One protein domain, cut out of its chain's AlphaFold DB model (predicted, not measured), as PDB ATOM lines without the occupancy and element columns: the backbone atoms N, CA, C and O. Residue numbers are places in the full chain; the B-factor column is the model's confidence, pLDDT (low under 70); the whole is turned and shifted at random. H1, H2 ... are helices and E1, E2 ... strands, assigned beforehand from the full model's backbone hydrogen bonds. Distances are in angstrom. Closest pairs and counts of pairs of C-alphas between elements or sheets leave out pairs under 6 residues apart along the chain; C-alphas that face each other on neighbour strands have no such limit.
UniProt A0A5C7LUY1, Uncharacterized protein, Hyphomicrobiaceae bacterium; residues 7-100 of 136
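What this domain is: This is residues 7 to 100 of the 136 residues of an uncharacterized protein of Hyphomicrobiaceae bacterium (UniProt A0A5C7LUY1). One strongly twisted sheet of seven strands curls like part of a barrel round a single helix, H1, which fills its hollow face. The sheet stays open between its edge strands E2 and E3, and the loop of residues 24 to 35 lies beyond the E2 edge. The printed part has 94 residues with one named helix and seven named strands, in the chain order E1 E2 H1 E3 E4 E5 E6 E7; the sheet runs E2 E1 E7 E6 E5 E4 E3, all antiparallel, and the class is mixed, helices and strands. The whole is compact, with a radius of gyration of the C-alphas of 12.5 A and spans of 34 by 31 by 28 A.

How they stand to each other: In the sheet, E7, residues 92 to 99, is the antiparallel neighbour of E1, residues 7 to 15, with N 10 and O 95 at 2.9 A, and of E6, residues 81 to 87, with N 96 and O 84 at 2.8 A. E2, residues 18 to 23, forms a hairpin with E1, with N 13 and O 20 at 2.9 A. E5, residues 72 to 78, forms a hairpin with E6, with N 83 and O 76 at 2.8 A. E4, residues 60 to 66, is staggered: its residues 64 to 66 pair with E5, with N 65 and O 73 at 2.8 A, and its residues 60 to 63 with E3, residues 54 to 57, with N 62 and O 55 at 2.8 A. E3 to E7 form a meander, each strand the antiparallel neighbour of the one before. H1, residues 36 to 48, is on the sheet, in two layers, helix on one face; its closest C-alphas to E2 are Lys 38 and Val 21, 6.5 A apart, and to E5 Leu 48 and Val 74, 6.8 A apart. Every O i to N i+4 pair in H1 is within hydrogen-bond range. E2 and E3 are apart.

Where its parts are: E1 begins at C-alpha 7 (158.003, 103.153, 134.787) and is 25.2 A long; E7, 22.5 A, ends at C-alpha 99 (163.519, 102.197, 137.581). H1 begins at C-alpha 36 (161.018, 90.772, 149.213) and is 18.3 A long. E4, E5 and E6 measure 19.2, 19.4 and 19.5 A, E2 16.8 A and E3 9.5 A.

The domain as a whole: The two C-alphas farthest apart, those of Gly 27 and Gly 59, are 36.1 A apart. The printed part has no cut. The link from E2 to H1, 12 residues, is long; the other links are tight. Mean pLDDT of the printed part is 80.1, with residues 7 to 9, 24 to 30 and 98 to 100 under 70.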
ATOM      1  N   SER A   7     158.941 103.475 133.720       56.59
ATOM      2  CA  SER A   7     158.003 103.153 134.787       56.59
ATOM      3  C   SER A   7     157.374 101.796 134.498       56.59
ATOM      4  O   SER A   7     156.655 101.642 133.512       56.59
ATOM      5  N   HIS A   8     157.623 100.804 135.354       63.31
ATOM      6  CA  HIS A   8     156.868  99.553 135.294       63.31
ATOM      7  C   HIS A   8     155.565  99.744 136.058       63.31
ATOM      8  O   HIS A   8     155.575 100.069 137.247       63.31
ATOM      9  N   VAL A   9     154.442  99.533 135.378       68.62
ATOM     10  CA  VAL A   9     153.126  99.539 136.014       68.62
ATOM     11  C   VAL A   9     152.765  98.109 136.389       68.62
ATOM     12  O   VAL A   9     152.840  97.184 135.577       68.62
ATOM     13  N   GLY A  10     152.377  97.933 137.640       74.31
ATOM     14  CA  GLY A  10     151.853  96.683 138.154       74.31
ATOM     15  C   GLY A  10     150.598  96.922 138.973       74.31
ATOM     16  O   GLY A  10     150.102  98.045 139.112       74.31
ATOM     17  N   GLY A  11     150.065  95.855 139.539       78.06
ATOM     18  CA  GLY A  11     148.987  95.984 140.498       78.06
ATOM     19  C   GLY A  11     149.066  94.946 141.590       78.06
ATOM     20  O   GLY A  11     149.736  93.921 141.476       78.06
ATOM     21  N   ALA A  12     148.382  95.274 142.670       79.62
ATOM     22  CA  ALA A  12     148.198  94.424 143.818       79.62
ATOM     23  C   ALA A  12     146.694  94.232 144.037       79.62
ATOM     24  O   ALA A  12     145.891  95.140 143.788       79.62
ATOM     25  N   LYS A  13     146.303  93.031 144.446       80.69
ATOM     26  CA  LYS A  13     144.908  92.670 144.700       80.69
ATOM     27  C   LYS A  13     144.833  91.801 145.945       80.69
ATOM     28  O   LYS A  13     145.679  90.933 146.152       80.69
ATOM     29  N   LEU A  14     143.796  92.019 146.744       78.00
ATOM     30  CA  LEU A  14     143.401  91.086 147.790       78.00
ATOM     31  C   LEU A  14     142.259  90.211 147.257       78.00
ATOM     32  O   LEU A  14     141.136  90.684 147.079       78.00
ATOM     33  N   GLU A  15     142.541  88.941 146.985       75.75
ATOM     34  CA  GLU A  15     141.574  87.985 146.447       75.75
ATOM     35  C   GLU A  15     141.353  86.840 147.432       75.75
ATOM     36  O   GLU A  15     142.242  86.035 147.682       75.75
ATOM     37  N   ARG A  16     140.148  86.765 148.016       75.50
ATOM     38  CA  ARG A  16     139.753  85.688 148.949       75.50
ATOM     39  C   ARG A  16     140.741  85.488 150.116       75.50
ATOM     40  O   ARG A  16     140.954  84.369 150.564       75.50
ATOM     41  N   GLY A  17     141.343  86.579 150.595       75.56
ATOM     42  CA  GLY A  17     142.348  86.566 151.664       75.56
ATOM     43  C   GLY A  17     143.793  86.376 151.189       75.56
ATOM     44  O   GLY A  17     144.712  86.544 151.988       75.56
ATOM     45  N   ASN A  18     144.014  86.106 149.901       80.19
ATOM     46  CA  ASN A  18     145.343  85.997 149.311       80.19
ATOM     47  C   ASN A  18     145.775  87.337 148.715       80.19
ATOM     48  O   ASN A  18     145.053  87.953 147.932       80.19
ATOM     49  N   PHE A  19     146.969  87.788 149.097       80.81
ATOM     50  CA  PHE A  19     147.581  88.968 148.506       80.81
ATOM     51  C   PHE A  19     148.360  88.577 147.252       80.81
ATOM     52  O   PHE A  19     149.314  87.792 147.310       80.81
ATOM     53  N   GLU A  20     147.961  89.145 146.125       81.50
ATOM     54  CA  GLU A  20     148.539  88.876 144.814       81.50
ATOM     55  C   GLU A  20     149.140  90.151 144.239       81.50
ATOM     56  O   GLU A  20     148.560  91.231 144.356       81.50
ATOM     57  N   VAL A  21     150.307  90.021 143.608       80.25
ATOM     58  CA  VAL A  21     151.007  91.134 142.968       80.25
ATOM     59  C   VAL A  21     151.434  90.701 141.577       80.25
ATOM     60  O   VAL A  21     151.888  89.575 141.382       80.25
ATOM     61  N   TYR A  22     151.283  91.598 140.614       79.31
ATOM     62  CA  TYR A  22     151.639  91.357 139.226       79.31
ATOM     63  C   TYR A  22     152.304  92.580 138.604       79.31
ATOM     64  O   TYR A  22     152.001  93.721 138.962       79.31
ATOM     65  N   VAL A  23     153.185  92.332 137.640       73.50
ATOM     66  CA  VAL A  23     153.892  93.355 136.856       73.50
ATOM     67  C   VAL A  23     153.591  93.140 135.375       73.50
ATOM     68  O   VAL A  23     153.476  91.999 134.928       73.50
ATOM     69  N   GLY A  24     153.470  94.227 134.612       64.56
ATOM     70  CA  GLY A  24     153.378  94.179 133.152       64.56
ATOM     71  C   GLY A  24     152.041  94.670 132.590       64.56
ATOM     72  O   GLY A  24     151.106  94.976 133.343       64.56
ATOM     73  N   PRO A  25     151.938  94.769 131.254       56.03
ATOM     74  CA  PRO A  25     150.759  95.301 130.584       56.03
ATOM     75  C   PRO A  25     149.523  94.425 130.823       56.03
ATOM     76  O   PRO A  25     149.599  93.224 131.104       56.03
ATOM     77  N   LYS A  26     148.337  95.038 130.720       45.84
ATOM     78  CA  LYS A  26     147.047  94.344 130.841       45.84
ATOM     79  C   LYS A  26     146.955  93.262 129.752       45.84
ATOM     80  O   LYS A  26     146.773  93.593 128.592       45.84
ATOM     81  N   GLY A  27     147.071  91.990 130.138       43.00
ATOM     82  CA  GLY A  27     147.036  90.836 129.224       43.00
ATOM     83  C   GLY A  27     148.274  89.937 129.306       43.00
ATOM     84  O   GLY A  27     148.132  88.728 129.178       43.00
ATOM     85  N   SER A  28     149.438  90.497 129.652       58.12
ATOM     86  CA  SER A  28     150.719  89.768 129.770       58.12
ATOM     87  C   SER A  28     151.322  89.925 131.167       58.12
ATOM     88  O   SER A  28     152.512  90.177 131.341       58.12
ATOM     89  N   ARG A  29     150.467  89.856 132.190       63.94
ATOM     90  CA  ARG A  29     150.857  90.073 133.586       63.94
ATOM     91  C   ARG A  29     151.699  88.903 134.088       63.94
ATOM     92  O   ARG A  29     151.213  87.776 134.119       63.94
ATOM     93  N   ALA A  30     152.909  89.190 134.554       65.81
ATOM     94  CA  ALA A  30     153.728  88.232 135.284       65.81
ATOM     95  C   ALA A  30     153.367  88.286 136.773       65.81
ATOM     96  O   ALA A  30     153.403  89.357 137.389       65.81
ATOM     97  N   TYR A  31     153.000  87.140 137.344       72.75
ATOM     98  CA  TYR A  31     152.774  87.015 138.780       72.75
ATOM     99  C   TYR A  31     154.104  87.136 139.525       72.75
ATOM    100  O   TYR A  31     155.087  86.490 139.161       72.75
ATOM    101  N   LEU A  32     154.131  87.952 140.579       71.62
ATOM    102  CA  LEU A  32     155.254  87.974 141.503       71.62
ATOM    103  C   LEU A  32     155.048  86.890 142.558       71.62
ATOM    104  O   LEU A  32     154.125  86.954 143.378       71.62
ATOM    105  N   GLU A  33     155.942  85.906 142.544       71.19
ATOM    106  CA  GLU A  33     156.032  84.909 143.604       71.19
ATOM    107  C   GLU A  33     156.367  85.553 144.958       71.19
ATOM    108  O   GLU A  33     156.693  86.740 145.065       71.19
ATOM    109  N   ALA A  34     156.231  84.770 146.029       72.06
ATOM    110  CA  ALA A  34     156.604  85.228 147.360       72.06
ATOM    111  C   ALA A  34     158.079  85.659 147.375       72.06
ATOM    112  O   ALA A  34     158.968  84.901 147.000       72.06
ATOM    113  N   GLY A  35     158.329  86.895 147.798       75.81
ATOM    114  CA  GLY A  35     159.660  87.481 147.779       75.81
ATOM    115  C   GLY A  35     159.674  88.907 148.329       75.81
ATOM    116  O   GLY A  35     158.611  89.476 148.595       75.81
ATOM    117  N   PRO A  36     160.865  89.514 148.483       79.50
ATOM    118  CA  PRO A  36     161.018  90.772 149.213       79.50
ATOM    119  C   PRO A  36     160.179  91.924 148.646       79.50
ATOM    120  O   PRO A  36     159.572  92.674 149.403       79.50
ATOM    121  N   LEU A  37     160.086  92.046 147.315       80.88
ATOM    122  CA  LEU A  37     159.263  93.080 146.679       80.88
ATOM    123  C   LEU A  37     157.770  92.899 146.996       80.88
ATOM    124  O   LEU A  37     157.081  93.871 147.299       80.88
ATOM    125  N   LYS A  38     157.274  91.657 146.947       83.38
ATOM    126  CA  LYS A  38     155.873  91.341 147.240       83.38
ATOM    127  C   LYS A  38     155.523  91.682 148.689       83.38
ATOM    128  O   LYS A  38     154.483  92.295 148.920       83.38
ATOM    129  N   GLU A  39     156.393  91.337 149.637       86.06
ATOM    130  CA  GLU A  39     156.182  91.651 151.056       86.06
ATOM    131  C   GLU A  39     156.236  93.161 151.320       86.06
ATOM    132  O   GLU A  39     155.337  93.687 151.971       86.06
ATOM    133  N   HIS A  40     157.175  93.896 150.711       86.56
ATOM    134  CA  HIS A  40     157.172  95.360 150.805       86.56
ATOM    135  C   HIS A  40     155.870  95.967 150.264       86.56
ATOM    136  O   HIS A  40     155.261  96.802 150.931       86.56
ATOM    137  N   ILE A  41     155.399  95.538 149.088       88.81
ATOM    138  CA  ILE A  41     154.130  96.030 148.526       88.81
ATOM    139  C   ILE A  41     152.955  95.695 149.461       88.81
ATOM    140  O   ILE A  41     152.071  96.530 149.648       88.81
ATOM    141  N   LYS A  42     152.959  94.512 150.082       90.06
ATOM    142  CA  LYS A  42     151.927  94.070 151.029       90.06
ATOM    143  C   LYS A  42     151.893  94.911 152.305       90.06
ATOM    144  O   LYS A  42     150.816  95.338 152.711       90.06
ATOM    145  N   GLU A  43     153.035  95.187 152.924       92.12
ATOM    146  CA  GLU A  43     153.112  96.020 154.136       92.12
ATOM    147  C   GLU A  43     152.596  97.441 153.874       92.12
ATOM    148  O   GLU A  43     151.751  97.962 154.607       92.12
ATOM    149  N   HIS A  44     153.048  98.047 152.774       92.88
ATOM    150  CA  HIS A  44     152.646  99.398 152.388       92.88
ATOM    151  C   HIS A  44     151.177  99.455 151.969       92.88
ATOM    152  O   HIS A  44     150.492 100.435 152.261       92.88
ATOM    153  N   TRP A  45     150.663  98.392 151.344       90.56
ATOM    154  CA  TRP A  45     149.236  98.233 151.098       90.56
ATOM    155  C   TRP A  45     148.443  98.221 152.398       90.56
ATOM    156  O   TRP A  45     147.471  98.959 152.530       90.56
ATOM    157  N   MET A  46     148.837  97.380 153.360       90.62
ATOM    158  CA  MET A  46     148.119  97.259 154.628       90.62
ATOM    159  C   MET A  46     148.037  98.612 155.330       90.62
ATOM    160  O   MET A  46     146.962  98.983 155.792       90.62
ATOM    161  N   PHE A  47     149.125  99.386 155.323       93.19
ATOM    162  CA  PHE A  47     149.110 100.764 155.811       93.19
ATOM    163  C   PHE A  47     148.166 101.672 155.007       93.19
ATOM    164  O   PHE A  47     147.360 102.392 155.604       93.19
ATOM    165  N   LEU A  48     148.218 101.629 153.674       90.50
ATOM    166  CA  LEU A  48     147.353 102.419 152.790       90.50
ATOM    167  C   LEU A  48     145.853 102.122 153.002       90.50
ATOM    168  O   LEU A  48     145.011 102.975 152.727       90.50
ATOM    169  N   MET A  49     145.528 100.942 153.535       87.75
ATOM    170  CA  MET A  49     144.172 100.520 153.894       87.75
ATOM    171  C   MET A  49     143.698 100.965 155.285       87.75
ATOM    172  O   MET A  49     142.523 100.786 155.592       87.75
ATOM    173  N   THR A  50     144.563 101.539 156.123       90.56
ATOM    174  CA  THR A  50     144.172 102.095 157.437       90.56
ATOM    175  C   THR A  50     143.588 103.509 157.310       90.56
ATOM    176  O   THR A  50     143.506 104.042 156.206       90.56
ATOM    177  N   ASP A  51     143.296 104.182 158.425       89.00
ATOM    178  CA  ASP A  51     142.969 105.622 158.459       89.00
ATOM    179  C   ASP A  51     144.144 106.506 158.911       89.00
ATOM    180  O   ASP A  51     144.021 107.727 159.018       89.00
ATOM    181  N   TYR A  52     145.311 105.913 159.178       92.12
ATOM    182  CA  TYR A  52     146.465 106.653 159.676       92.12
ATOM    183  C   TYR A  52     147.124 107.499 158.579       92.12
ATOM    184  O   TYR A  52     147.328 107.049 157.450       92.12
ATOM    185  N   ALA A  53     147.523 108.721 158.940       93.00
ATOM    186  CA  ALA A  53     148.239 109.627 158.040       93.00
ATOM    187  C   ALA A  53     149.682 109.167 157.760       93.00
ATOM    188  O   ALA A  53     150.209 109.400 156.672       93.00
ATOM    189  N   SER A  54     150.315 108.490 158.721       95.88
ATOM    190  CA  SER A  54     151.678 107.963 158.614       95.88
ATOM    191  C   SER A  54     151.858 106.693 159.442       95.88
ATOM    192  O   SER A  54     151.177 106.522 160.455       95.88
ATOM    193  N   ALA A  55     152.813 105.852 159.058       94.81
ATOM    194  CA  ALA A  55     153.242 104.679 159.816       94.81
ATOM    195  C   ALA A  55     154.761 104.488 159.714       94.81
ATOM    196  O   ALA A  55     155.404 104.997 158.798       94.81
ATOM    197  N   GLU A  56     155.329 103.746 160.660       94.75
ATOM    198  CA  GLU A  56     156.726 103.315 160.620       94.75
ATOM    199  C   GLU A  56     156.775 101.922 159.978       94.75
ATOM    200  O   GLU A  56     156.128 100.990 160.455       94.75
ATOM    201  N   ILE A  57     157.460 101.807 158.840       90.06
ATOM    202  CA  ILE A  57     157.577 100.573 158.055       90.06
ATOM    203  C   ILE A  57     159.051 100.401 157.694       90.06
ATOM    204  O   ILE A  57     159.657 101.287 157.088       90.06
ATOM    205  N   ALA A  58     159.635  99.260 158.065       84.44
ATOM    206  CA  ALA A  58     161.034  98.923 157.792       84.44
ATOM    207  C   ALA A  58     162.051 100.017 158.206       84.44
ATOM    208  O   ALA A  58     162.988 100.318 157.460       84.44
ATOM    209  N   GLY A  59     161.885 100.634 159.382       85.12
ATOM    210  CA  GLY A  59     162.812 101.658 159.879       85.12
ATOM    211  C   GLY A  59     162.555 103.061 159.323       85.12
ATOM    212  O   GLY A  59     163.393 103.947 159.507       85.12
ATOM    213  N   ARG A  60     161.471 103.270 158.564       87.94
ATOM    214  CA  ARG A  60     161.194 104.529 157.857       87.94
ATOM    215  C   ARG A  60     159.763 104.990 158.072       87.94
ATOM    216  O   ARG A  60     158.824 104.203 158.021       87.94
ATOM    217  N   THR A  61     159.599 106.299 158.228       93.19
ATOM    218  CA  THR A  61     158.278 106.927 158.214       93.19
ATOM    219  C   THR A  61     157.740 106.947 156.790       93.19
ATOM    220  O   THR A  61     158.326 107.573 155.904       93.19
ATOM    221  N   VAL A  62     156.612 106.280 156.586       94.50
ATOM    222  CA  VAL A  62     155.841 106.293 155.346       94.50
ATOM    223  C   VAL A  62     154.601 107.143 155.578       94.50
ATOM    224  O   VAL A  62     153.867 106.933 156.543       94.50
ATOM    225  N   THR A  63     154.361 108.095 154.685       95.00
ATOM    226  CA  THR A  63     153.229 109.022 154.768       95.00
ATOM    227  C   THR A  63     152.255 108.743 153.636       95.00
ATOM    228  O   THR A  63     152.660 108.417 152.517       95.00
ATOM    229  N   ARG A  64     150.961 108.860 153.926       93.69
ATOM    230  CA  ARG A  64     149.914 108.821 152.911       93.69
ATOM    231  C   ARG A  64     149.790 110.180 152.245       93.69
ATOM    232  O   ARG A  64     149.658 111.203 152.912       93.69
ATOM    233  N   GLU A  65     149.771 110.170 150.927       92.88
ATOM    234  CA  GLU A  65     149.696 111.363 150.097       92.88
ATOM    235  C   GLU A  65     148.475 111.300 149.170       92.88
ATOM    236  O   GLU A  65     147.879 110.241 148.961       92.88
ATOM    237  N   LEU A  66     148.094 112.448 148.612       87.06
ATOM    238  CA  LEU A  66     147.055 112.567 147.591       87.06
ATOM    239  C   LEU A  66     147.698 112.965 146.266       87.06
ATOM    240  O   LEU A  66     148.444 113.939 146.184       87.06
ATOM    241  N   SER A  67     147.406 112.203 145.218       83.44
ATOM    242  CA  SER A  67     147.813 112.542 143.853       83.44
ATOM    243  C   SER A  67     146.990 113.708 143.299       83.44
ATOM    244  O   SER A  67     145.931 114.049 143.825       83.44
ATOM    245  N   LYS A  68     147.437 114.282 142.173       79.31
ATOM    246  CA  LYS A  68     146.700 115.344 141.462       79.31
ATOM    247  C   LYS A  68     145.286 114.919 141.051       79.31
ATOM    248  O   LYS A  68     144.393 115.753 141.020       79.31
ATOM    249  N   SER A  69     145.083 113.631 140.769       77.06
ATOM    250  CA  SER A  69     143.780 113.044 140.440       77.06
ATOM    251  C   SER A  69     142.972 112.621 141.677       77.06
ATOM    252  O   SER A  69     141.998 111.889 141.543       77.06
ATOM    253  N   GLY A  70     143.393 113.003 142.888       81.06
ATOM    254  CA  GLY A  70     142.689 112.697 144.138       81.06
ATOM    255  C   GLY A  70     142.848 111.259 144.643       81.06
ATOM    256  O   GLY A  70     142.253 110.899 145.656       81.06
ATOM    257  N   LEU A  71     143.661 110.423 143.988       82.88
ATOM    258  CA  LEU A  71     143.941 109.067 144.469       82.88
ATOM    259  C   LEU A  71     144.937 109.113 145.625       82.88
ATOM    260  O   LEU A  71     146.003 109.722 145.488       82.88
ATOM    261  N   GLN A  72     144.605 108.433 146.722       87.19
ATOM    262  CA  GLN A  72     145.527 108.222 147.835       87.19
ATOM    263  C   GLN A  72     146.663 107.294 147.407       87.19
ATOM    264  O   GLN A  72     146.424 106.275 146.753       87.19
ATOM    265  N   TYR A  73     147.890 107.621 147.798       91.44
ATOM    266  CA  TYR A  73     149.047 106.776 147.546       91.44
ATOM    267  C   TYR A  73     150.054 106.817 148.689       91.44
ATOM    268  O   TYR A  73     150.022 107.702 149.543       91.44
ATOM    269  N   VAL A  74     150.962 105.847 148.688       93.00
ATOM    270  CA  VAL A  74     152.179 105.858 149.505       93.00
ATOM    271  C   VAL A  74     153.388 105.697 148.599       93.00
ATOM    272  O   VAL A  74     153.347 104.949 147.620       93.00
ATOM    273  N   ALA A  75     154.459 106.420 148.915       90.50
ATOM    274  CA  ALA A  75     155.735 106.309 148.229       90.50
ATOM    275  C   ALA A  75     156.756 105.622 149.135       90.50
ATOM    276  O   ALA A  75     156.904 105.987 150.299       90.50
ATOM    277  N   PHE A  76     157.492 104.659 148.594       88.12
ATOM    278  CA  PHE A  76     158.574 103.995 149.312       88.12
ATOM    279  C   PHE A  76     159.713 103.624 148.373       88.12
ATOM    280  O   PHE A  76     159.609 103.770 147.156       88.12
ATOM    281  N   PHE A  77     160.824 103.173 148.946       83.69
ATOM    282  CA  PHE A  77     161.956 102.676 148.179       83.69
ATOM    283  C   PHE A  77     162.074 101.169 148.349       83.69
ATOM    284  O   PHE A  77     162.114 100.677 149.475       83.69
ATOM    285  N   TYR A  78     162.173 100.460 147.231       79.44
ATOM    286  CA  TYR A  78     162.613  99.075 147.194       79.44
ATOM    287  C   TYR A  78     163.978  99.026 146.514       79.44
ATOM    288  O   TYR A  78     164.120  99.455 145.369       79.44
ATOM    289  N   LEU A  79     164.994  98.536 147.230       79.56
ATOM    290  CA  LEU A  79     166.395  98.670 146.825       79.56
ATOM    291  C   LEU A  79     166.727 100.151 146.537       79.56
ATOM    292  O   LEU A  79     166.657 100.983 147.439       79.56
ATOM    293  N   GLN A  80     167.059 100.486 145.290       75.69
ATOM    294  CA  GLN A  80     167.359 101.850 144.833       75.69
ATOM    295  C   GLN A  80     166.225 102.455 143.987       75.69
ATOM    296  O   GLN A  80     166.404 103.492 143.347       75.69
ATOM    297  N   HIS A  81     165.060 101.809 143.955       77.19
ATOM    298  CA  HIS A  81     163.939 102.168 143.090       77.19
ATOM    299  C   HIS A  81     162.801 102.761 143.903       77.19
ATOM    300  O   HIS A  81     162.465 102.254 144.976       77.19
ATOM    301  N   ARG A  82     162.193 103.831 143.388       82.75
ATOM    302  CA  ARG A  82     161.013 104.427 144.011       82.75
ATOM    303  C   ARG A  82     159.776 103.664 143.552       82.75
ATOM    304  O   ARG A  82     159.589 103.435 142.361       82.75
ATOM    305  N   VAL A  83     158.924 103.303 144.498       85.06
ATOM    306  CA  VAL A  83     157.627 102.680 144.253       85.06
ATOM    307  C   VAL A  83     156.537 103.634 144.716       85.06
ATOM    308  O   VAL A  83     156.599 104.157 145.829       85.06
ATOM    309  N   LEU A  84     155.543 103.862 143.864       88.25
ATOM    310  CA  LEU A  84     154.318 104.588 144.195       88.25
ATOM    311  C   LEU A  84     153.168 103.590 144.198       88.25
ATOM    312  O   LEU A  84     152.918 102.977 143.166       88.25
ATOM    313  N   LEU A  85     152.474 103.415 145.320       89.25
ATOM    314  CA  LEU A  85     151.341 102.494 145.450       89.25
ATOM    315  C   LEU A  85     150.048 103.289 145.650       89.25
ATOM    316  O   LEU A  85     149.867 103.912 146.691       89.25
ATOM    317  N   TYR A  86     149.158 103.254 144.660       87.62
ATOM    318  CA  TYR A  86     147.907 104.010 144.585       87.62
ATOM    319  C   TYR A  86     146.701 103.155 144.960       87.62
ATOM    320  O   TYR A  86     146.420 102.157 144.288       87.62
ATOM    321  N   LYS A  87     145.929 103.591 145.957       85.94
ATOM    322  CA  LYS A  87     144.689 102.932 146.379       85.94
ATOM    323  C   LYS A  87     143.624 103.083 145.295       85.94
ATOM    324  O   LYS A  87     143.363 104.190 144.823       85.94
ATOM    325  N   LYS A  88     142.977 101.979 144.926       81.44
ATOM    326  CA  LYS A  88     141.852 101.942 143.984       81.44
ATOM    327  C   LYS A  88     140.743 101.073 144.578       81.44
ATOM    328  O   LYS A  88     140.573  99.912 144.221       81.44
ATOM    329  N   GLY A  89     139.993 101.657 145.507       80.38
ATOM    330  CA  GLY A  89     139.008 100.931 146.309       80.38
ATOM    331  C   GLY A  89     139.662 100.075 147.393       80.38
ATOM    332  O   GLY A  89     140.823 100.289 147.742       80.38
ATOM    333  N   ASP A  90     138.906  99.120 147.936       79.44
ATOM    334  CA  ASP A  90     139.321  98.390 149.142       79.44
ATOM    335  C   ASP A  90     140.025  97.053 148.883       79.44
ATOM    336  O   ASP A  90     140.613  96.462 149.786       79.44
ATOM    337  N   SER A  91     139.992  96.567 147.643       78.19
ATOM    338  CA  SER A  91     140.571  95.274 147.255       78.19
ATOM    339  C   SER A  91     141.601  95.377 146.132       78.19
ATOM    340  O   SER A  91     142.166  94.356 145.732       78.19
ATOM    341  N   PHE A  92     141.872  96.589 145.631       74.81
ATOM    342  CA  PHE A  92     142.764  96.826 144.499       74.81
ATOM    343  C   PHE A  92     143.667  98.059 144.698       74.81
ATOM    344  O   PHE A  92     143.242  99.102 145.190       74.81
ATOM    345  N   ALA A  93     144.921  97.958 144.257       74.50
ATOM    346  CA  ALA A  93     145.846  99.082 144.142       74.50
ATOM    347  C   ALA A  93     146.709  98.902 142.898       74.50
ATOM    348  O   ALA A  93     147.020  97.790 142.468       74.50
ATOM    349  N   THR A  94     147.103 100.019 142.308       77.69
ATOM    350  CA  THR A  94     148.085 100.047 141.220       77.69
ATOM    351  C   THR A  94     149.400 100.513 141.801       77.69
ATOM    352  O   THR A  94     149.395 101.447 142.598       77.69
ATOM    353  N   PHE A  95     150.515  99.912 141.403       73.94
ATOM    354  CA  PHE A  95     151.817 100.470 141.734       73.94
ATOM    355  C   PHE A  95     152.605 100.841 140.490       73.94
ATOM    356  O   PHE A  95     152.441 100.245 139.425       73.94
ATOM    357  N   VAL A  96     153.462 101.838 140.654       75.50
ATOM    358  CA  VAL A  96     154.433 102.280 139.665       75.50
ATOM    359  C   VAL A  96     155.811 102.074 140.270       75.50
ATOM    360  O   VAL A  96     156.130 102.676 141.294       75.50
ATOM    361  N   LEU A  97     156.605 101.198 139.663       72.31
ATOM    362  CA  LEU A  97     158.014 101.013 139.983       72.31
ATOM    363  C   LEU A  97     158.830 101.898 139.037       72.31
ATOM    364  O   LEU A  97     158.951 101.604 137.846       72.31
ATOM    365  N   GLU A  98     159.381 102.982 139.573       66.69
ATOM    366  CA  GLU A  98     160.296 103.858 138.846       66.69
ATOM    367  C   GLU A  98     161.702 103.238 138.866       66.69
ATOM    368  O   GLU A  98     162.387 103.256 139.898       66.69
ATOM    369  N   ILE A  99     162.150 102.701 137.729       53.34
ATOM    370  CA  ILE A  99     163.519 102.197 137.581       53.34
ATOM    371  C   ILE A  99     164.398 103.353 137.057       53.34
ATOM    372  O   ILE A  99     164.122 103.888 135.981       53.34
ATOM    373  N   PRO A 100     165.448 103.783 137.789       40.53
ATOM    374  CA  PRO A 100     166.436 104.713 137.285       40.53
ATOM    375  C   PRO A 100     167.171 104.042 136.129       40.53
ATOM    376  O   PRO A 100     167.611 102.898 136.223       40.53
TER     377      PRO A 100